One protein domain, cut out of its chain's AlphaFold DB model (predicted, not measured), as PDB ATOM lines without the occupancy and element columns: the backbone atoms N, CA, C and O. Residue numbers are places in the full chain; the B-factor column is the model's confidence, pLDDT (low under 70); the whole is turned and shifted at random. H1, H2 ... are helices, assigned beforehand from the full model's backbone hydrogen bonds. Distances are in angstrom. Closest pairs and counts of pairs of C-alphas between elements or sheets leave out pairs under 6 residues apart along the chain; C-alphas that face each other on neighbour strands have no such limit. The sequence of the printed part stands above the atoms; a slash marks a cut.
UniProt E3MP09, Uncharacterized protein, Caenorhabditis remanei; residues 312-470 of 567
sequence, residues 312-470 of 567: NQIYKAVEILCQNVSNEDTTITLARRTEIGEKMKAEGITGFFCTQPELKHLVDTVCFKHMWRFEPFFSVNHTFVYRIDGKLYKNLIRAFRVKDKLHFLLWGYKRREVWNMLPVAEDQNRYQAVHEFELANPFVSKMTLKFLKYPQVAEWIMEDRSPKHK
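What this domain is: This is residues 312 to 470 of the 567 residues of an uncharacterized protein of Caenorhabditis remanei (UniProt E3MP09). What shape do these atoms make? Two clusters of helices, H1 to H4 and H7 to H9, lie towards opposite ends of the longest axis, with H6 between them, packed on H1. H5 lies off to one side, and residues 376 to 384 of the loop before it stick out. What is it made of? The 159 printed residues hold nine named helices, H1 to H9 in chain order, and no named strand: all helix. It is compact, with a radius of gyration of the C-alphas of 16.3 A, and spans 49 by 33 by 32 A.

Where its parts are: Where are the first helices? H1, residues 312 to 324, begins at C-alpha 312 (170.249, 145.578, 136.053) and is 18.5 A long. H2 is residues 331 to 334, H3 338 to 346, and H4 358 to 370. Which follow? H5 is residues 390 to 396, H6 402 to 418, 22.8 A long, H7 430 to 440, and H8 446 to 452. H9, residues 455 to 462, ends at C-alpha 462 (171.741, 138.436, 113.063).

How they stand to each other: What touches H1? With residues 314 to 318 alone it touches residues 362 to 366 of H4, about perpendicular at 86 degrees; the closest C-alphas, of Val 318 and Val 366, are 6.7 A apart. Residues 403 to 410 of H6 touch it at a steep tilt of 40 degrees, opposite ways, closest at C-alphas 322 and 407, 6.3 A. How do H7 and H8 stand? They are a hairpin and only just touch, with 3 pairs of C-alphas within 8 A, closest at His 435 and Leu 452, 7.1 A. Are the backbones helical? Every O i to N i+4 pair is within hydrogen-bond range in H1, H3, H5, H7, H8 and H9; H4 has 8 of 9, H6 12 of 13, and H2 is too short for one.

The domain as a whole: Which links are long? Those from H3 to H4, H4 to H5 and H6 to H7; the printed part has no cut. Where is confidence low? The pLDDT is under 70 in 42 residues, among them 367 to 399.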
ATOM      1  N   ASN A 312     168.843 145.601 136.455       78.44
ATOM      2  CA  ASN A 312     170.249 145.578 136.053       78.44
ATOM      3  C   ASN A 312     171.095 144.824 137.085       78.44
ATOM      4  O   ASN A 312     171.973 144.050 136.716       78.44
ATOM      5  N   GLN A 313     170.776 144.988 138.371       82.25
ATOM      6  CA  GLN A 313     171.368 144.227 139.467       82.25
ATOM      7  C   GLN A 313     171.061 142.728 139.352       82.25
ATOM      8  O   GLN A 313     171.976 141.917 139.468       82.25
ATOM      9  N   ILE A 314     169.811 142.344 139.065       78.94
ATOM     10  CA  ILE A 314     169.433 140.936 138.843       78.94
ATOM     11  C   ILE A 314     170.219 140.346 137.672       78.94
ATOM     12  O   ILE A 314     170.790 139.266 137.794       78.94
ATOM     13  N   TYR A 315     170.263 141.055 136.545       79.06
ATOM     14  CA  TYR A 315     170.994 140.622 135.357       79.06
ATOM     15  C   TYR A 315     172.483 140.398 135.656       79.06
ATOM     16  O   TYR A 315     172.998 139.304 135.421       79.06
ATOM     17  N   LYS A 316     173.141 141.389 136.267       85.69
ATOM     18  CA  LYS A 316     174.552 141.303 136.659       85.69
ATOM     19  C   LYS A 316     174.794 140.145 137.636       85.69
ATOM     20  O   LYS A 316     175.770 139.411 137.504       85.69
ATOM     21  N   ALA A 317     173.870 139.905 138.569       85.88
ATOM     22  CA  ALA A 317     173.935 138.760 139.475       85.88
ATOM     23  C   ALA A 317     173.849 137.413 138.727       85.88
ATOM     24  O   ALA A 317     174.597 136.486 139.041       85.88
ATOM     25  N   VAL A 318     172.977 137.293 137.718       84.62
ATOM     26  CA  VAL A 318     172.881 136.086 136.876       84.62
ATOM     27  C   VAL A 318     174.173 135.863 136.086       84.62
ATOM     28  O   VAL A 318     174.625 134.723 136.002       84.62
ATOM     29  N   GLU A 319     174.801 136.911 135.548       88.00
ATOM     30  CA  GLU A 319     176.096 136.791 134.862       88.00
ATOM     31  C   GLU A 319     177.185 136.249 135.793       88.00
ATOM     32  O   GLU A 319     177.841 135.256 135.467       88.00
ATOM     33  N   ILE A 320     177.301 136.824 136.995       90.56
ATOM     34  CA  ILE A 320     178.243 136.361 138.023       90.56
ATOM     35  C   ILE A 320     177.970 134.891 138.378       90.56
ATOM     36  O   ILE A 320     178.905 134.094 138.483       90.56
ATOM     37  N   LEU A 321     176.705 134.481 138.512       88.19
ATOM     38  CA  LEU A 321     176.350 133.077 138.754       88.19
ATOM     39  C   LEU A 321     176.755 132.165 137.596       88.19
ATOM     40  O   LEU A 321     177.412 131.152 137.826       88.19
ATOM     41  N   CYS A 322     176.416 132.523 136.358       89.19
ATOM     42  CA  CYS A 322     176.773 131.759 135.163       89.19
ATOM     43  C   CYS A 322     178.292 131.600 134.998       89.19
ATOM     44  O   CYS A 322     178.758 130.552 134.545       89.19
ATOM     45  N   GLN A 323     179.071 132.608 135.391       91.94
ATOM     46  CA  GLN A 323     180.531 132.557 135.364       91.94
ATOM     47  C   GLN A 323     181.112 131.591 136.412       91.94
ATOM     48  O   GLN A 323     182.146 130.970 136.161       91.94
ATOM     49  N   ASN A 324     180.454 131.442 137.568       90.12
ATOM     50  CA  ASN A 324     180.992 130.733 138.738       90.12
ATOM     51  C   ASN A 324     180.333 129.368 139.027       90.12
ATOM     52  O   ASN A 324     180.805 128.634 139.902       90.12
ATOM     53  N   VAL A 325     179.264 129.011 138.308       87.88
ATOM     54  CA  VAL A 325     178.541 127.742 138.477       87.88
ATOM     55  C   VAL A 325     179.296 126.554 137.860       87.88
ATOM     56  O   VAL A 325     179.736 126.574 136.704       87.88
ATOM     57  N   SER A 326     179.417 125.476 138.633       85.69
ATOM     58  CA  SER A 326     180.022 124.212 138.211       85.69
ATOM     59  C   SER A 326     178.985 123.226 137.652       85.69
ATOM     60  O   SER A 326     177.780 123.467 137.657       85.69
ATOM     61  N   ASN A 327     179.452 122.095 137.122       81.69
ATOM     62  CA  ASN A 327     178.566 121.034 136.632       81.69
ATOM     63  C   ASN A 327     177.915 120.220 137.766       81.69
ATOM     64  O   ASN A 327     176.885 119.591 137.532       81.69
ATOM     65  N   GLU A 328     178.532 120.206 138.947       81.94
ATOM     66  CA  GLU A 328     178.076 119.466 140.133       81.94
ATOM     67  C   GLU A 328     177.111 120.298 140.983       81.94
ATOM     68  O   GLU A 328     176.416 119.775 141.854       81.94
ATOM     69  N   ASP A 329     177.043 121.599 140.701       80.38
ATOM     70  CA  ASP A 329     176.196 122.516 141.432       80.38
ATOM     71  C   ASP A 329     174.706 122.202 141.249       80.38
ATOM     72  O   ASP A 329     174.155 122.136 140.144       80.38
ATOM     73  N   THR A 330     174.034 122.075 142.388       76.50
ATOM     74  CA  THR A 330     172.581 122.078 142.516       76.50
ATOM     75  C   THR A 330     172.125 123.436 143.038       76.50
ATOM     76  O   THR A 330     172.910 124.236 143.546       76.50
ATOM     77  N   THR A 331     170.824 123.697 142.993       69.12
ATOM     78  CA  THR A 331     170.257 124.935 143.542       69.12
ATOM     79  C   THR A 331     170.539 125.068 145.043       69.12
ATOM     80  O   THR A 331     170.764 126.169 145.533       69.12
ATOM     81  N   ILE A 332     170.611 123.943 145.767       70.69
ATOM     82  CA  ILE A 332     170.924 123.913 147.201       70.69
ATOM     83  C   ILE A 332     172.411 124.187 147.460       70.69
ATOM     84  O   ILE A 332     172.734 124.853 148.443       70.69
ATOM     85  N   THR A 333     173.321 123.667 146.630       79.31
ATOM     86  CA  THR A 333     174.760 123.910 146.826       79.31
ATOM     87  C   THR A 333     175.105 125.353 146.493       79.31
ATOM     88  O   THR A 333     175.760 125.999 147.303       79.31
ATOM     89  N   LEU A 334     174.576 125.898 145.389       75.06
ATOM     90  CA  LEU A 334     174.756 127.307 145.024       75.06
ATOM     91  C   LEU A 334     174.259 128.244 146.121       75.06
ATOM     92  O   LEU A 334     175.016 129.108 146.553       75.06
ATOM     93  N   ALA A 335     173.053 128.014 146.645       71.69
ATOM     94  CA  ALA A 335     172.473 128.768 147.759       71.69
ATOM     95  C   ALA A 335     173.379 128.882 148.999       71.69
ATOM     96  O   ALA A 335     173.213 129.782 149.820       71.69
ATOM     97  N   ARG A 336     174.327 127.955 149.173       74.50
ATOM     98  CA  ARG A 336     175.258 127.928 150.308       74.50
ATOM     99  C   ARG A 336     176.610 128.576 150.005       74.50
ATOM    100  O   ARG A 336     177.400 128.742 150.928       74.50
ATOM    101  N   ARG A 337     176.894 128.950 148.753       79.06
ATOM    102  CA  ARG A 337     178.172 129.550 148.345       79.06
ATOM    103  C   ARG A 337     178.175 131.052 148.604       79.06
ATOM    104  O   ARG A 337     177.868 131.851 147.720       79.06
ATOM    105  N   THR A 338     178.560 131.431 149.818       77.31
ATOM    106  CA  THR A 338     178.687 132.837 150.234       77.31
ATOM    107  C   THR A 338     179.679 133.618 149.374       77.31
ATOM    108  O   THR A 338     179.404 134.769 149.059       77.31
ATOM    109  N   GLU A 339     180.742 132.968 148.888       86.44
ATOM    110  CA  GLU A 339     181.740 133.538 147.965       86.44
ATOM    111  C   GLU A 339     181.112 134.192 146.721       86.44
ATOM    112  O   GLU A 339     181.580 135.218 146.235       86.44
ATOM    113  N   ILE A 340     180.038 133.607 146.173       85.88
ATOM    114  CA  ILE A 340     179.358 134.161 144.993       85.88
ATOM    115  C   ILE A 340     178.587 135.428 145.380       85.88
ATOM    116  O   ILE A 340     178.617 136.417 144.647       85.88
ATOM    117  N   GLY A 341     177.937 135.416 146.546       84.88
ATOM    118  CA  GLY A 341     177.288 136.601 147.102       84.88
ATOM    119  C   GLY A 341     178.288 137.727 147.379       84.88
ATOM    120  O   GLY A 341     177.976 138.890 147.142       84.88
ATOM    121  N   GLU A 342     179.502 137.404 147.833       87.81
ATOM    122  CA  GLU A 342     180.560 138.393 148.081       87.81
ATOM    123  C   GLU A 342     181.007 139.064 146.781       87.81
ATOM    124  O   GLU A 342     181.133 140.287 146.738       87.81
ATOM    125  N   LYS A 343     181.149 138.292 145.696       89.88
ATOM    126  CA  LYS A 343     181.421 138.844 144.358       89.88
ATOM    127  C   LYS A 343     180.305 139.777 143.894       89.88
ATOM    128  O   LYS A 343     180.583 140.875 143.435       89.88
ATOM    129  N   MET A 344     179.044 139.382 144.056       89.12
ATOM    130  CA  MET A 344     177.903 140.248 143.727       89.12
ATOM    131  C   MET A 344     177.929 141.554 144.527       89.12
ATOM    132  O   MET A 344     177.698 142.627 143.971       89.12
ATOM    133  N   LYS A 345     178.265 141.480 145.818       87.50
ATOM    134  CA  LYS A 345     178.386 142.657 146.679       87.50
ATOM    135  C   LYS A 345     179.521 143.582 146.240       87.50
ATOM    136  O   LYS A 345     179.305 144.788 146.159       87.50
ATOM    137  N   ALA A 346     180.692 143.030 145.915       88.56
ATOM    138  CA  ALA A 346     181.825 143.787 145.373       88.56
ATOM    139  C   ALA A 346     181.458 144.522 144.072       88.56
ATOM    140  O   ALA A 346     181.940 145.619 143.810       88.56
ATOM    141  N   GLU A 347     180.522 143.958 143.310       88.38
ATOM    142  CA  GLU A 347     179.989 144.521 142.073       88.38
ATOM    143  C   GLU A 347     178.850 145.542 142.261       88.38
ATOM    144  O   GLU A 347     178.196 145.926 141.282       88.38
ATOM    145  N   GLY A 348     178.606 145.992 143.497       85.75
ATOM    146  CA  GLY A 348     177.603 147.008 143.835       85.75
ATOM    147  C   GLY A 348     176.176 146.467 143.971       85.75
ATOM    148  O   GLY A 348     175.216 147.237 144.040       85.75
ATOM    149  N   ILE A 349     176.004 145.144 144.008       86.38
ATOM    150  CA  ILE A 349     174.707 144.501 144.210       86.38
ATOM    151  C   ILE A 349     174.486 144.345 145.718       86.38
ATOM    152  O   ILE A 349     174.719 143.284 146.294       86.38
ATOM    153  N   THR A 350     174.085 145.436 146.372       83.56
ATOM    154  CA  THR A 350     173.888 145.521 147.829       83.56
ATOM    155  C   THR A 350     172.788 146.523 148.182       83.56
ATOM    156  O   THR A 350     172.322 147.267 147.318       83.56
ATOM    157  N   GLY A 351     172.364 146.546 149.447       73.75
ATOM    158  CA  GLY A 351     171.489 147.598 149.974       73.75
ATOM    159  C   GLY A 351     170.018 147.473 149.569       73.75
ATOM    160  O   GLY A 351     169.307 148.472 149.547       73.75
ATOM    161  N   PHE A 352     169.565 146.259 149.260       78.50
ATOM    162  CA  PHE A 352     168.180 145.938 148.900       78.50
ATOM    163  C   PHE A 352     167.465 145.159 150.017       78.50
ATOM    164  O   PHE A 352     168.093 144.610 150.929       78.50
ATOM    165  N   PHE A 353     166.136 145.087 149.937       75.00
ATOM    166  CA  PHE A 353     165.310 144.324 150.867       75.00
ATOM    167  C   PHE A 353     165.594 142.822 150.776       75.00
ATOM    168  O   PHE A 353     165.480 142.208 149.712       75.00
ATOM    169  N   CYS A 354     165.900 142.196 151.914       72.44
ATOM    170  CA  CYS A 354     166.094 140.754 151.995       72.44
ATOM    171  C   CYS A 354     165.493 140.130 153.264       72.44
ATOM    172  O   CYS A 354     165.682 140.576 154.394       72.44
ATOM    173  N   THR A 355     164.800 139.002 153.088       63.72
ATOM    174  CA  THR A 355     164.212 138.216 154.192       63.72
ATOM    175  C   THR A 355     165.181 137.188 154.788       63.72
ATOM    176  O   THR A 355     164.800 136.396 155.645       63.72
ATOM    177  N   GLN A 356     166.414 137.145 154.287       69.56
ATOM    178  CA  GLN A 356     167.492 136.235 154.673       69.56
ATOM    179  C   GLN A 356     168.809 137.031 154.694       69.56
ATOM    180  O   GLN A 356     168.827 138.107 154.098       69.56
ATOM    181  N   PRO A 357     169.903 136.521 155.300       73.31
ATOM    182  CA  PRO A 357     171.217 137.156 155.192       73.31
ATOM    183  C   PRO A 357     171.556 137.525 153.743       73.31
ATOM    184  O   PRO A 357     171.385 136.693 152.853       73.31
ATOM    185  N   GLU A 358     172.029 138.753 153.522       75.44
ATOM    186  CA  GLU A 358     172.137 139.397 152.201       75.44
ATOM    187  C   GLU A 358     172.819 138.509 151.142       75.44
ATOM    188  O   GLU A 358     172.250 138.267 150.080       75.44
ATOM    189  N   LEU A 359     173.983 137.927 151.460       78.94
ATOM    190  CA  LEU A 359     174.740 137.060 150.542       78.94
ATOM    191  C   LEU A 359     173.951 135.815 150.124       78.94
ATOM    192  O   LEU A 359     173.923 135.438 148.954       78.94
ATOM    193  N   LYS A 360     173.282 135.182 151.089       74.75
ATOM    194  CA  LYS A 360     172.448 134.011 150.835       74.75
ATOM    195  C   LYS A 360     171.197 134.403 150.062       74.75
ATOM    196  O   LYS A 360     170.796 133.692 149.149       74.75
ATOM    197  N   HIS A 361     170.596 135.539 150.409       78.12
ATOM    198  CA  HIS A 361     169.432 136.067 149.718       78.12
ATOM    199  C   HIS A 361     169.726 136.338 148.247       78.12
ATOM    200  O   HIS A 361     168.886 136.018 147.420       78.12
ATOM    201  N   LEU A 362     170.896 136.884 147.911       78.44
ATOM    202  CA  LEU A 362     171.299 137.112 146.524       78.44
ATOM    203  C   LEU A 362     171.265 135.821 145.714       78.44
ATOM    204  O   LEU A 362     170.590 135.749 144.685       78.44
ATOM    205  N   VAL A 363     171.934 134.781 146.212       76.06
ATOM    206  CA  VAL A 363     171.994 133.508 145.497       76.06
ATOM    207  C   VAL A 363     170.628 132.818 145.487       76.06
ATOM    208  O   VAL A 363     170.172 132.408 144.424       76.06
ATOM    209  N   ASP A 364     169.922 132.760 146.620       74.94
ATOM    210  CA  ASP A 364     168.581 132.165 146.713       74.94
ATOM    211  C   ASP A 364     167.559 132.885 145.823       74.94
ATOM    212  O   ASP A 364     166.746 132.245 145.159       74.94
ATOM    213  N   THR A 365     167.559 134.214 145.799       72.69
ATOM    214  CA  THR A 365     166.603 134.999 145.011       72.69
ATOM    215  C   THR A 365     166.854 134.801 143.526       72.69
ATOM    216  O   THR A 365     165.905 134.514 142.793       72.69
ATOM    217  N   VAL A 366     168.110 134.832 143.074       70.31
ATOM    218  CA  VAL A 366     168.411 134.528 141.672       70.31
ATOM    219  C   VAL A 366     168.064 133.071 141.344       70.31
ATOM    220  O   VAL A 366     167.319 132.822 140.398       70.31
ATOM    221  N   CYS A 367     168.493 132.107 142.160       66.75
ATOM    222  CA  CYS A 367     168.328 130.678 141.888       66.75
ATOM    223  C   CYS A 367     166.912 130.116 142.106       66.75
ATOM    224  O   CYS A 367     166.548 129.139 141.460       66.75
ATOM    225  N   PHE A 368     166.102 130.678 143.004       63.62
ATOM    226  CA  PHE A 368     164.762 130.167 143.320       63.62
ATOM    227  C   PHE A 368     163.651 131.145 142.951       63.62
ATOM    228  O   PHE A 368     162.656 130.733 142.356       63.62
ATOM    229  N   LYS A 369     163.775 132.437 143.273       62.50
ATOM    230  CA  LYS A 369     162.703 133.389 142.940       62.50
ATOM    231  C   LYS A 369     162.692 133.731 141.454       62.50
ATOM    232  O   LYS A 369     161.611 133.808 140.878       62.50
ATOM    233  N   HIS A 370     163.865 133.874 140.842       61.03
ATOM    234  CA  HIS A 370     163.982 134.221 139.429       61.03
ATOM    235  C   HIS A 370     164.087 132.998 138.508       61.03
ATOM    236  O   HIS A 370     163.472 133.021 137.446       61.03
ATOM    237  N   MET A 371     164.744 131.897 138.910       55.31
ATOM    238  CA  MET A 371     164.701 130.661 138.103       55.31
ATOM    239  C   MET A 371     163.483 129.756 138.367       55.31
ATOM    240  O   MET A 371     163.023 129.104 137.435       55.31
ATOM    241  N   TRP A 372     162.990 129.633 139.612       47.41
ATOM    242  CA  TRP A 372     162.109 128.512 140.008       47.41
ATOM    243  C   TRP A 372     160.645 128.894 140.261       47.41
ATOM    244  O   TRP A 372     159.794 128.017 140.198       47.41
ATOM    245  N   ARG A 373     160.273 130.141 140.580       46.34
ATOM    246  CA  ARG A 373     158.913 130.397 141.099       46.34
ATOM    247  C   ARG A 373     157.809 130.319 140.028       46.34
ATOM    248  O   ARG A 373     157.469 131.287 139.353       46.34
ATOM    249  N   PHE A 374     157.206 129.137 139.962       43.16
ATOM    250  CA  PHE A 374     155.877 128.839 139.448       43.16
ATOM    251  C   PHE A 374     154.840 129.115 140.547       43.16
ATOM    252  O   PHE A 374     154.792 128.343 141.495       43.16
ATOM    253  N   GLU A 375     154.058 130.196 140.448       30.03
ATOM    254  CA  GLU A 375     152.636 130.315 140.863       30.03
ATOM    255  C   GLU A 375     152.179 131.793 140.920       30.03
ATOM    256  O   GLU A 375     153.020 132.700 140.960       30.03
ATOM    257  N   PRO A 376     150.861 132.077 140.852       30.95
ATOM    258  CA  PRO A 376     150.310 133.415 141.017       30.95
ATOM    259  C   PRO A 376     150.179 133.731 142.512       30.95
ATOM    260  O   PRO A 376     149.366 133.143 143.215       30.95
ATOM    261  N   PHE A 377     150.969 134.678 143.011       28.31
ATOM    262  CA  PHE A 377     150.680 135.338 144.280       28.31
ATOM    263  C   PHE A 377     150.717 136.840 144.034       28.31
ATOM    264  O   PHE A 377     151.655 137.340 143.409       28.31
ATOM    265  N   PHE A 378     149.653 137.509 144.468       31.47
ATOM    266  CA  PHE A 378     149.403 138.935 144.313       31.47
ATOM    267  C   PHE A 378     150.634 139.758 144.717       31.47
ATOM    268  O   PHE A 378     150.989 139.839 145.888       31.47
ATOM    269  N   SER A 379     151.272 140.378 143.730       31.81
ATOM    270  CA  SER A 379     152.070 141.584 143.914       31.81
ATOM    271  C   SER A 379     151.718 142.501 142.755       31.81
ATOM    272  O   SER A 379     151.825 142.116 141.591       31.81
ATOM    273  N   VAL A 380     151.202 143.674 143.100       33.69
ATOM    274  CA  VAL A 380     150.507 144.598 142.196       33.69
ATOM    275  C   VAL A 380     151.486 145.386 141.312       33.69
ATOM    276  O   VAL A 380     151.062 146.026 140.359       33.69
ATOM    277  N   ASN A 381     152.802 145.264 141.517       32.38
ATOM    278  CA  ASN A 381     153.797 146.020 140.752       32.38
ATOM    279  C   ASN A 381     154.708 145.088 139.941       32.38
ATOM    280  O   ASN A 381     155.801 144.700 140.349       32.38
ATOM    281  N   HIS A 382     154.223 144.693 138.763       37.09
ATOM    282  CA  HIS A 382     154.951 143.873 137.801       37.09
ATOM    283  C   HIS A 382     155.836 144.715 136.881       37.09
ATOM    284  O   HIS A 382     155.381 145.208 135.849       37.09
ATOM    285  N   THR A 383     157.140 144.737 137.155       33.22
ATOM    286  CA  THR A 383     158.117 145.146 136.140       33.22
ATOM    287  C   THR A 383     159.327 144.212 136.122       33.22
ATOM    288  O   THR A 383     160.388 144.518 136.643       33.22
ATOM    289  N   PHE A 384     159.138 143.107 135.382       37.75
ATOM    290  CA  PHE A 384     160.125 142.221 134.733       37.75
ATOM    291  C   PHE A 384     161.001 141.320 135.613       37.75
ATOM    292  O   PHE A 384     162.020 141.766 136.113       37.75
ATOM    293  N   VAL A 385     160.705 140.014 135.604       39.56
ATOM    294  CA  VAL A 385     161.698 138.953 135.341       39.56
ATOM    295  C   VAL A 385     160.966 137.836 134.599       39.56
ATOM    296  O   VAL A 385     159.836 137.495 134.950       39.56
ATOM    297  N   TYR A 386     161.570 137.302 133.540       47.72
ATOM    298  CA  TYR A 386     161.052 136.151 132.811       47.72
ATOM    299  C   TYR A 386     160.857 135.015 133.812       47.72
ATOM    300  O   TYR A 386     161.828 134.432 134.285       47.72
ATOM    301  N   ARG A 387     159.607 134.689 134.149       48.31
ATOM    302  CA  ARG A 387     159.322 133.365 134.696       48.31
ATOM    303  C   ARG A 387     159.815 132.403 133.621       48.31
ATOM    304  O   ARG A 387     159.381 132.552 132.475       48.31
ATOM    305  N   ILE A 388     160.722 131.472 133.942       46.59
ATOM    306  CA  ILE A 388     160.860 130.294 133.080       46.59
ATOM    307  C   ILE A 388     159.426 129.808 132.886       46.59
ATOM    308  O   ILE A 388     158.748 129.570 133.893       46.59
ATOM    309  N   ASP A 389     158.937 129.778 131.639       50.03
ATOM    310  CA  ASP A 389     157.576 129.316 131.383       50.03
ATOM    311  C   ASP A 389     157.451 127.990 132.107       50.03
ATOM    312  O   ASP A 389     158.314 127.108 131.995       50.03
ATOM    313  N   GLY A 390     156.401 127.880 132.908       49.97
ATOM    314  CA  GLY A 390     156.240 126.706 133.709       49.97
ATOM    315  C   GLY A 390     156.261 125.418 132.875       49.97
ATOM    316  O   GLY A 390     156.724 124.364 133.313       49.97
ATOM    317  N   LYS A 391     155.835 125.525 131.620       50.00
ATOM    318  CA  LYS A 391     155.926 124.462 130.633       50.00
ATOM    319  C   LYS A 391     157.378 124.127 130.268       50.00
ATOM    320  O   LYS A 391     157.700 122.950 130.237       50.00
ATOM    321  N   LEU A 392     158.286 125.091 130.083       55.19
ATOM    322  CA  LEU A 392     159.701 124.819 129.775       55.19
ATOM    323  C   LEU A 392     160.386 124.011 130.884       55.19
ATOM    324  O   LEU A 392     161.061 123.016 130.618       55.19
ATOM    325  N   TYR A 393     160.196 124.421 132.139       53.78
ATOM    326  CA  TYR A 393     160.864 123.773 133.267       53.78
ATOM    327  C   TYR A 393     160.217 122.440 133.653       53.78
ATOM    328  O   TYR A 393     160.940 121.485 133.938       53.78
ATOM    329  N   LYS A 394     158.876 122.340 133.633       52.25
ATOM    330  CA  LYS A 394     158.194 121.059 133.883       52.25
ATOM    331  C   LYS A 394     158.445 120.056 132.758       52.25
ATOM    332  O   LYS A 394     158.589 118.878 133.075       52.25
ATOM    333  N   ASN A 395     158.534 120.518 131.505       52.38
ATOM    334  CA  ASN A 395     158.449 119.636 130.343       52.38
ATOM    335  C   ASN A 395     159.776 119.387 129.617       52.38
ATOM    336  O   ASN A 395     160.052 118.246 129.276       52.38
ATOM    337  N   LEU A 396     160.605 120.411 129.382       57.91
ATOM    338  CA  LEU A 396     161.757 120.294 128.470       57.91
ATOM    339  C   LEU A 396     163.103 120.242 129.193       57.91
ATOM    340  O   LEU A 396     163.986 119.475 128.828       57.91
ATOM    341  N   ILE A 397     163.268 121.035 130.252       58.72
ATOM    342  CA  ILE A 397     164.592 121.254 130.856       58.72
ATOM    343  C   ILE A 397     164.738 120.525 132.204       58.72
ATOM    344  O   ILE A 397     165.778 120.609 132.851       58.72
ATOM    345  N   ARG A 398     163.738 119.749 132.654       61.75
ATOM    346  CA  ARG A 398     163.755 119.071 133.970       61.75
ATOM    347  C   ARG A 398     165.054 118.297 134.221       61.75
ATOM    348  O   ARG A 398     165.652 118.474 135.285       61.75
ATOM    349  N   ALA A 399     165.506 117.525 133.233       62.59
ATOM    350  CA  ALA A 399     166.690 116.665 133.302       62.59
ATOM    351  C   ALA A 399     168.039 117.406 133.166       62.59
ATOM    352  O   ALA A 399     169.086 116.830 133.452       62.59
ATOM    353  N   PHE A 400     168.041 118.678 132.759       71.19
ATOM    354  CA  PHE A 400     169.277 119.437 132.566       71.19
ATOM    355  C   PHE A 400     169.851 119.938 133.892       71.19
ATOM    356  O   PHE A 400     169.137 120.174 134.876       71.19
ATOM    357  N   ARG A 401     171.168 120.144 133.910       77.94
ATOM    358  CA  ARG A 401     171.887 120.653 135.084       77.94
ATOM    359  C   ARG A 401     171.503 122.109 135.359       77.94
ATOM    360  O   ARG A 401     171.102 122.843 134.457       77.94
ATOM    361  N   VAL A 402     171.646 122.544 136.613       77.81
ATOM    362  CA  VAL A 402     171.328 123.925 137.039       77.81
ATOM    363  C   VAL A 402     172.145 124.952 136.257       77.81
ATOM    364  O   VAL A 402     171.615 125.981 135.850       77.81
ATOM    365  N   LYS A 403     173.406 124.624 135.967       85.38
ATOM    366  CA  LYS A 403     174.270 125.412 135.092       85.38
ATOM    367  C   LYS A 403     173.648 125.690 133.727       85.38
ATOM    368  O   LYS A 403     173.587 126.847 133.330       85.38
ATOM    369  N   ASP A 404     173.184 124.659 133.027       84.25
ATOM    370  CA  ASP A 404     172.628 124.811 131.678       84.25
ATOM    371  C   ASP A 404     171.354 125.675 131.729       84.25
ATOM    372  O   ASP A 404     171.208 126.633 130.974       84.25
ATOM    373  N   LYS A 405     170.494 125.418 132.726       79.94
ATOM    374  CA  LYS A 405     169.269 126.191 132.999       79.94
ATOM    375  C   LYS A 405     169.532 127.690 133.185       79.94
ATOM    376  O   LYS A 405     168.815 128.510 132.616       79.94
ATOM    377  N   LEU A 406     170.546 128.042 133.977       81.12
ATOM    378  CA  LEU A 406     170.962 129.432 134.198       81.12
ATOM    379  C   LEU A 406     171.407 130.110 132.895       81.12
ATOM    380  O   LEU A 406     171.069 131.267 132.652       81.12
ATOM    381  N   HIS A 407     172.124 129.381 132.040       88.12
ATOM    382  CA  HIS A 407     172.630 129.921 130.783       88.12
ATOM    383  C   HIS A 407     171.519 130.170 129.761       88.12
ATOM    384  O   HIS A 407     171.523 131.227 129.142       88.12
ATOM    385  N   PHE A 408     170.522 129.287 129.639       84.12
ATOM    386  CA  PHE A 408     169.378 129.524 128.743       84.12
ATOM    387  C   PHE A 408     168.596 130.784 129.122       84.12
ATOM    388  O   PHE A 408     168.207 131.579 128.266       84.12
ATOM    389  N   LEU A 409     168.407 131.004 130.426       78.19
ATOM    390  CA  LEU A 409     167.807 132.232 130.941       78.19
ATOM    391  C   LEU A 409     168.635 133.466 130.582       78.19
ATOM    392  O   LEU A 409     168.088 134.456 130.093       78.19
ATOM    393  N   LEU A 410     169.947 133.399 130.821       84.69
ATOM    394  CA  LEU A 410     170.853 134.504 130.544       84.69
ATOM    395  C   LEU A 410     170.880 134.843 129.050       84.69
ATOM    396  O   LEU A 410     170.718 136.006 128.694       84.69
ATOM    397  N   TRP A 411     171.037 133.851 128.174       88.94
ATOM    398  CA  TRP A 411     171.087 134.059 126.725       88.94
ATOM    399  C   TRP A 411     169.761 134.565 126.172       88.94
ATOM    400  O   TRP A 411     169.762 135.495 125.371       88.94
ATOM    401  N   GLY A 412     168.630 134.032 126.641       81.94
ATOM    402  CA  GLY A 412     167.319 134.539 126.244       81.94
ATOM    403  C   GLY A 412     167.104 136.004 126.646       81.94
ATOM    404  O   GLY A 412     166.578 136.785 125.853       81.94
ATOM    405  N   TYR A 413     167.559 136.403 127.840       79.56
ATOM    406  CA  TYR A 413     167.535 137.806 128.265       79.56
ATOM    407  C   TYR A 413     168.464 138.670 127.407       79.56
ATOM    408  O   TYR A 413     168.021 139.674 126.846       79.56
ATOM    409  N   LYS A 414     169.733 138.260 127.267       85.94
ATOM    410  CA  LYS A 414     170.747 138.994 126.503       85.94
ATOM    411  C   LYS A 414     170.313 139.199 125.063       85.94
ATOM    412  O   LYS A 414     170.321 140.332 124.597       85.94
ATOM    413  N   ARG A 415     169.828 138.151 124.392       86.69
ATOM    414  CA  ARG A 415     169.313 138.229 123.019       86.69
ATOM    415  C   ARG A 415     168.300 139.353 122.841       86.69
ATOM    416  O   ARG A 415     168.295 139.993 121.792       86.69
ATOM    417  N   ARG A 416     167.436 139.567 123.835       76.88
ATOM    418  CA  ARG A 416     166.305 140.495 123.754       76.88
ATOM    419  C   ARG A 416     166.629 141.911 124.201       76.88
ATOM    420  O   ARG A 416     166.252 142.844 123.506       76.88
ATOM    421  N   GLU A 417     167.243 142.055 125.365       78.06
ATOM    422  CA  GLU A 417     167.371 143.352 126.041       78.06
ATOM    423  C   GLU A 417     168.781 143.942 125.898       78.06
ATOM    424  O   GLU A 417     168.966 145.132 126.126       78.06
ATOM    425  N   VAL A 418     169.770 143.126 125.514       85.56
ATOM    426  CA  VAL A 418     171.173 143.547 125.399       85.56
ATOM    427  C   VAL A 418     171.613 143.500 123.939       85.56
ATOM    428  O   VAL A 418     171.710 144.535 123.296       85.56
ATOM    429  N   TRP A 419     171.778 142.306 123.369       90.06
ATOM    430  CA  TRP A 419     172.303 142.061 122.021       90.06
ATOM    431  C   TRP A 419     171.488 142.727 120.904       90.06
ATOM    432  O   TRP A 419     172.044 143.194 119.912       90.06
ATOM    433  N   ASN A 420     170.168 142.815 121.071       85.19
ATOM    434  CA  ASN A 420     169.292 143.520 120.132       85.19
ATOM    435  C   ASN A 420     169.435 145.042 120.177       85.19
ATOM    436  O   ASN A 420     169.188 145.713 119.179       85.19
ATOM    437  N   MET A 421     169.824 145.580 121.328       85.62
ATOM    438  CA  MET A 421     169.913 147.019 121.560       85.62
ATOM    439  C   MET A 421     171.337 147.549 121.360       85.62
ATOM    440  O   MET A 421     171.551 148.753 121.476       85.62
ATOM    441  N   LEU A 422     172.307 146.672 121.071       88.69
ATOM    442  CA  LEU A 422     173.679 147.088 120.802       88.69
ATOM    443  C   LEU A 422     173.743 147.943 119.527       88.69
ATOM    444  O   LEU A 422     173.115 147.578 118.525       88.69
ATOM    445  N   PRO A 423     174.508 149.049 119.545       88.00
ATOM    446  CA  PRO A 423     174.835 149.774 118.329       88.00
ATOM    447  C   PRO A 423     175.683 148.874 117.424       88.00
ATOM    448  O   PRO A 423     176.574 148.171 117.898       88.00
ATOM    449  N   VAL A 424     175.384 148.886 116.127       89.00
ATOM    450  CA  VAL A 424     176.108 148.121 115.107       89.00
ATOM    451  C   VAL A 424     176.746 149.130 114.157       89.00
ATOM    452  O   VAL A 424     176.037 149.993 113.638       89.00
ATOM    453  N   ALA A 425     178.070 149.070 113.997       88.81
ATOM    454  CA  ALA A 425     178.805 149.944 113.081       88.81
ATOM    455  C   ALA A 425     178.464 149.628 111.612       88.81
ATOM    456  O   ALA A 425     178.007 148.529 111.305       88.81
ATOM    457  N   GLU A 426     178.682 150.582 110.702       84.62
ATOM    458  CA  GLU A 426     178.318 150.437 109.279       84.62
ATOM    459  C   GLU A 426     179.045 149.275 108.575       84.62
ATOM    460  O   GLU A 426     178.500 148.681 107.647       84.62
ATOM    461  N   ASP A 427     180.248 148.927 109.028       90.31
ATOM    462  CA  ASP A 427     181.097 147.855 108.497       90.31
ATOM    463  C   ASP A 427     180.968 146.526 109.264       90.31
ATOM    464  O   ASP A 427     181.642 145.546 108.938       90.31
ATOM    465  N   GLN A 428     180.087 146.471 110.265       90.88
ATOM    466  CA  GLN A 428     179.959 145.348 111.182       90.88
ATOM    467  C   GLN A 428     178.559 144.728 111.105       90.88
ATOM    468  O   GLN A 428     177.553 145.414 110.956       90.88
ATOM    469  N   ASN A 429     178.458 143.406 111.253       91.75
ATOM    470  CA  ASN A 429     177.165 142.757 111.466       91.75
ATOM    471  C   ASN A 429     176.835 142.627 112.964       91.75
ATOM    472  O   ASN A 429     177.702 142.673 113.839       91.75
ATOM    473  N   ARG A 430     175.555 142.413 113.285       91.62
ATOM    474  CA  ARG A 430     175.091 142.314 114.679       91.62
ATOM    475  C   ARG A 430     175.796 141.213 115.477       91.62
ATOM    476  O   ARG A 430     176.027 141.391 116.670       91.62
ATOM    477  N   TYR A 431     176.147 140.091 114.848       93.62
ATOM    478  CA  TYR A 431     176.875 139.015 115.523       93.62
ATOM    479  C   TYR A 431     178.280 139.455 115.944       93.62
ATOM    480  O   TYR A 431     178.665 139.208 117.085       93.62
ATOM    481  N   GLN A 432     179.021 140.140 115.071       92.56
ATOM    482  CA  GLN A 432     180.341 140.683 115.392       92.56
ATOM    483  C   GLN A 432     180.254 141.678 116.560       92.56
ATOM    484  O   GLN A 432     181.005 141.526 117.524       92.56
ATOM    485  N   ALA A 433     179.268 142.585 116.547       92.94
ATOM    486  CA  ALA A 433     179.056 143.550 117.630       92.94
ATOM    487  C   ALA A 433     178.758 142.852 118.970       92.94
ATOM    488  O   ALA A 433     179.309 143.201 120.015       92.94
ATOM    489  N   VAL A 434     177.918 141.811 118.946       93.94
ATOM    490  CA  VAL A 434     177.618 140.984 120.126       93.94
ATOM    491  C   VAL A 434     178.847 140.218 120.608       93.94
ATOM    492  O   VAL A 434     179.092 140.147 121.810       93.94
ATOM    493  N   HIS A 435     179.617 139.634 119.694       94.06
ATOM    494  CA  HIS A 435     180.797 138.848 120.033       94.06
ATOM    495  C   HIS A 435     181.884 139.722 120.671       94.06
ATOM    496  O   HIS A 435     182.446 139.338 121.695       94.06
ATOM    497  N   GLU A 436     182.134 140.917 120.135       93.25
ATOM    498  CA  GLU A 436     183.053 141.900 120.724       93.25
ATOM    499  C   GLU A 436     182.567 142.396 122.089       93.25
ATOM    500  O   GLU A 436     183.340 142.406 123.049       93.25
ATOM    501  N   PHE A 437     181.276 142.722 122.209       94.12
ATOM    502  CA  PHE A 437     180.669 143.118 123.480       94.12
ATOM    503  C   PHE A 437     180.834 142.038 124.560       94.12
ATOM    504  O   PHE A 437     181.219 142.333 125.691       94.12
ATOM    505  N   GLU A 438     180.578 140.772 124.224       94.88
ATOM    506  CA  GLU A 438     180.713 139.662 125.171       94.88
ATOM    507  C   GLU A 438     182.175 139.311 125.472       94.88
ATOM    508  O   GLU A 438     182.460 138.868 126.579       94.88
ATOM    509  N   LEU A 439     183.114 139.538 124.548       93.12
ATOM    510  CA  LEU A 439     184.548 139.411 124.832       93.12
ATOM    511  C   LEU A 439     185.049 140.495 125.794       93.12
ATOM    512  O   LEU A 439     185.918 140.216 126.619       93.12
ATOM    513  N   ALA A 440     184.495 141.705 125.707       92.50
ATOM    514  CA  ALA A 440     184.803 142.804 126.619       92.50
ATOM    515  C   ALA A 440     184.100 142.673 127.986       92.50
ATOM    516  O   ALA A 440     184.488 143.340 128.946       92.50
ATOM    517  N   ASN A 441     183.075 141.824 128.097       91.62
ATOM    518  CA  ASN A 441     182.304 141.639 129.322       91.62
ATOM    519  C   ASN A 441     183.100 140.842 130.384       91.62
ATOM    520  O   ASN A 441     183.330 139.642 130.206       91.62
ATOM    521  N   PRO A 442     183.443 141.437 131.544       89.38
ATOM    522  CA  PRO A 442     184.239 140.769 132.579       89.38
ATOM    523  C   PRO A 442     183.522 139.583 133.247       89.38
ATOM    524  O   PRO A 442     184.176 138.742 133.870       89.38
ATOM    525  N   PHE A 443     182.196 139.478 133.111       90.62
ATOM    526  CA  PHE A 443     181.389 138.396 133.688       90.62
ATOM    527  C   PHE A 443     181.000 137.321 132.672       90.62
ATOM    528  O   PHE A 443     180.258 136.395 133.011       90.62
ATOM    529  N   VAL A 444     181.487 137.401 131.427       93.00
ATOM    530  CA  VAL A 444     181.144 136.408 130.409       93.00
ATOM    531  C   VAL A 444     181.593 135.011 130.848       93.00
ATOM    532  O   VAL A 444     182.731 134.772 131.264       93.00
ATOM    533  N   SER A 445     180.682 134.040 130.772       93.25
ATOM    534  CA  SER A 445     181.022 132.656 131.091       93.25
ATOM    535  C   SER A 445     181.703 131.978 129.899       93.25
ATOM    536  O   SER A 445     181.342 132.198 128.740       93.25
ATOM    537  N   LYS A 446     182.626 131.040 130.165       92.31
ATOM    538  CA  LYS A 446     183.235 130.196 129.112       92.31
ATOM    539  C   LYS A 446     182.185 129.469 128.265       92.31
ATOM    540  O   LYS A 446     182.427 129.165 127.105       92.31
ATOM    541  N   MET A 447     181.036 129.149 128.860       92.44
ATOM    542  CA  MET A 447     179.926 128.496 128.172       92.44
ATOM    543  C   MET A 447     179.210 129.454 127.217       92.44
ATOM    544  O   MET A 447     178.889 129.039 126.112       92.44
ATOM    545  N   THR A 448     179.036 130.724 127.594       93.56
ATOM    546  CA  THR A 448     178.509 131.768 126.700       93.56
ATOM    547  C   THR A 448     179.429 131.977 125.503       93.56
ATOM    548  O   THR A 448     178.972 131.899 124.372       93.56
ATOM    549  N   LEU A 449     180.742 132.105 125.727       93.50
ATOM    550  CA  LEU A 449     181.711 132.228 124.629       93.50
ATOM    551  C   LEU A 449     181.710 131.010 123.695       93.50
ATOM    552  O   LEU A 449     181.914 131.153 122.496       93.50
ATOM    553  N   LYS A 450     181.491 129.798 124.223       92.81
ATOM    554  CA  LYS A 450     181.336 128.595 123.390       92.81
ATOM    555  C   LYS A 450     180.031 128.608 122.598       92.81
ATOM    556  O   LYS A 450     180.055 128.248 121.432       92.81
ATOM    557  N   PHE A 451     178.933 129.022 123.225       92.56
ATOM    558  CA  PHE A 451     177.619 129.104 122.592       92.56
ATOM    559  C   PHE A 451     177.616 130.083 121.413       92.56
ATOM    560  O   PHE A 451     177.108 129.747 120.352       92.56
ATOM    561  N   LEU A 452     178.271 131.239 121.555       93.00
ATOM    562  CA  LEU A 452     178.388 132.231 120.478       93.00
ATOM    563  C   LEU A 452     179.159 131.722 119.251       93.00
ATOM    564  O   LEU A 452     178.931 132.213 118.157       93.00
ATOM    565  N   LYS A 453     180.037 130.722 119.400       91.12
ATOM    566  CA  LYS A 453     180.796 130.153 118.272       91.12
ATOM    567  C   LYS A 453     179.967 129.233 117.376       91.12
ATOM    568  O   LYS A 453     180.477 128.784 116.352       91.12
ATOM    569  N   TYR A 454     178.744 128.886 117.772       89.56
ATOM    570  CA  TYR A 454     177.897 128.003 116.980       89.56
ATOM    571  C   TYR A 454     177.313 128.763 115.778       89.56
ATOM    572  O   TYR A 454     176.720 129.822 115.982       89.56
ATOM    573  N   PRO A 455     177.438 128.243 114.539       87.62
ATOM    574  CA  PRO A 455     176.964 128.938 113.338       87.62
ATOM    575  C   PRO A 455     175.485 129.337 113.409       87.62
ATOM    576  O   PRO A 455     175.143 130.490 113.168       87.62
ATOM    577  N   GLN A 456     174.626 128.427 113.877       87.75
ATOM    578  CA  GLN A 456     173.191 128.675 114.034       87.75
ATOM    579  C   GLN A 456     172.897 129.762 115.081       87.75
ATOM    580  O   GLN A 456     171.894 130.464 114.995       87.75
ATOM    581  N   VAL A 457     173.774 129.931 116.078       89.38
ATOM    582  CA  VAL A 457     173.658 131.007 117.072       89.38
ATOM    583  C   VAL A 457     174.046 132.350 116.458       89.38
ATOM    584  O   VAL A 457     173.391 133.351 116.745       89.38
ATOM    585  N   ALA A 458     175.068 132.386 115.598       90.25
ATOM    586  CA  ALA A 458     175.436 133.596 114.870       90.25
ATOM    587  C   ALA A 458     174.294 134.061 113.954       90.25
ATOM    588  O   ALA A 458     173.902 135.226 114.012       90.25
ATOM    589  N   GLU A 459     173.698 133.144 113.187       89.19
ATOM    590  CA  GLU A 459     172.524 133.424 112.350       89.19
ATOM    591  C   GLU A 459     171.335 133.907 113.189       89.19
ATOM    592  O   GLU A 459     170.774 134.969 112.918       89.19
ATOM    593  N   TRP A 460     171.029 133.209 114.286       90.19
ATOM    594  CA  TRP A 460     169.978 133.601 115.225       90.19
ATOM    595  C   TRP A 460     170.171 135.005 115.816       90.19
ATOM    596  O   TRP A 460     169.196 135.710 116.092       90.19
ATOM    597  N   ILE A 461     171.412 135.434 116.047       89.62
ATOM    598  CA  ILE A 461     171.723 136.780 116.542       89.62
ATOM    599  C   ILE A 461     171.534 137.833 115.449       89.62
ATOM    600  O   ILE A 461     171.075 138.930 115.763       89.62
ATOM    601  N   MET A 462     171.870 137.515 114.198       87.50
ATOM    602  CA  MET A 462     171.741 138.436 113.063       87.50
ATOM    603  C   MET A 462     170.286 138.702 112.662       87.50
ATOM    604  O   MET A 462     170.010 139.759 112.098       87.50
ATOM    605  N   GLU A 463     169.357 137.799 112.981       85.75
ATOM    606  CA  GLU A 463     167.930 138.006 112.730       85.75
ATOM    607  C   GLU A 463     167.385 139.265 113.426       85.75
ATOM    608  O   GLU A 463     167.573 139.480 114.632       85.75
ATOM    609  N   ASP A 464     166.645 140.081 112.675       74.19
ATOM    610  CA  ASP A 464     165.946 141.228 113.241       74.19
ATOM    611  C   ASP A 464     164.753 140.766 114.089       74.19
ATOM    612  O   ASP A 464     163.994 139.869 113.712       74.19
ATOM    613  N   ARG A 465     164.584 141.361 115.272       69.56
ATOM    614  CA  ARG A 465     163.588 140.914 116.251       69.56
ATOM    615  C   ARG A 465     162.705 142.060 116.705       69.56
ATOM    616  O   ARG A 465     163.132 142.963 117.421       69.56
ATOM    617  N   SER A 466     161.411 141.930 116.419       61.88
ATOM    618  CA  SER A 466     160.394 142.820 116.978       61.88
ATOM    619  C   SER A 466     160.258 142.625 118.503       61.88
ATOM    620  O   SER A 466     160.193 141.486 118.981       61.88
ATOM    621  N   PRO A 467     160.104 143.703 119.299       56.03
ATOM    622  CA  PRO A 467     159.972 143.639 120.762       56.03
ATOM    623  C   PRO A 467     158.712 142.910 121.281       56.03
ATOM    624  O   PRO A 467     158.546 142.751 122.495       56.03
ATOM    625  N   LYS A 468     157.819 142.448 120.390       54.44
ATOM    626  CA  LYS A 468     156.575 141.729 120.723       54.44
ATOM    627  C   LYS A 468     156.783 140.245 121.092       54.44
ATOM    628  O   LYS A 468     155.928 139.679 121.768       54.44
ATOM    629  N   HIS A 469     157.921 139.634 120.750       55.59
ATOM    630  CA  HIS A 469     158.183 138.189 120.912       55.59
ATOM    631  C   HIS A 469     158.934 137.850 122.205       55.59
ATOM    632  O   HIS A 469     160.107 137.459 122.217       55.59
ATOM    633  N   LYS A 470     158.263 138.092 123.340       53.56
ATOM    634  CA  LYS A 470     158.941 138.215 124.632       53.56
ATOM    635  C   LYS A 470     159.416 136.906 125.265       53.56
ATOM    636  O   LYS A 470     160.444 136.921 125.929       53.56
TER     637      LYS A 470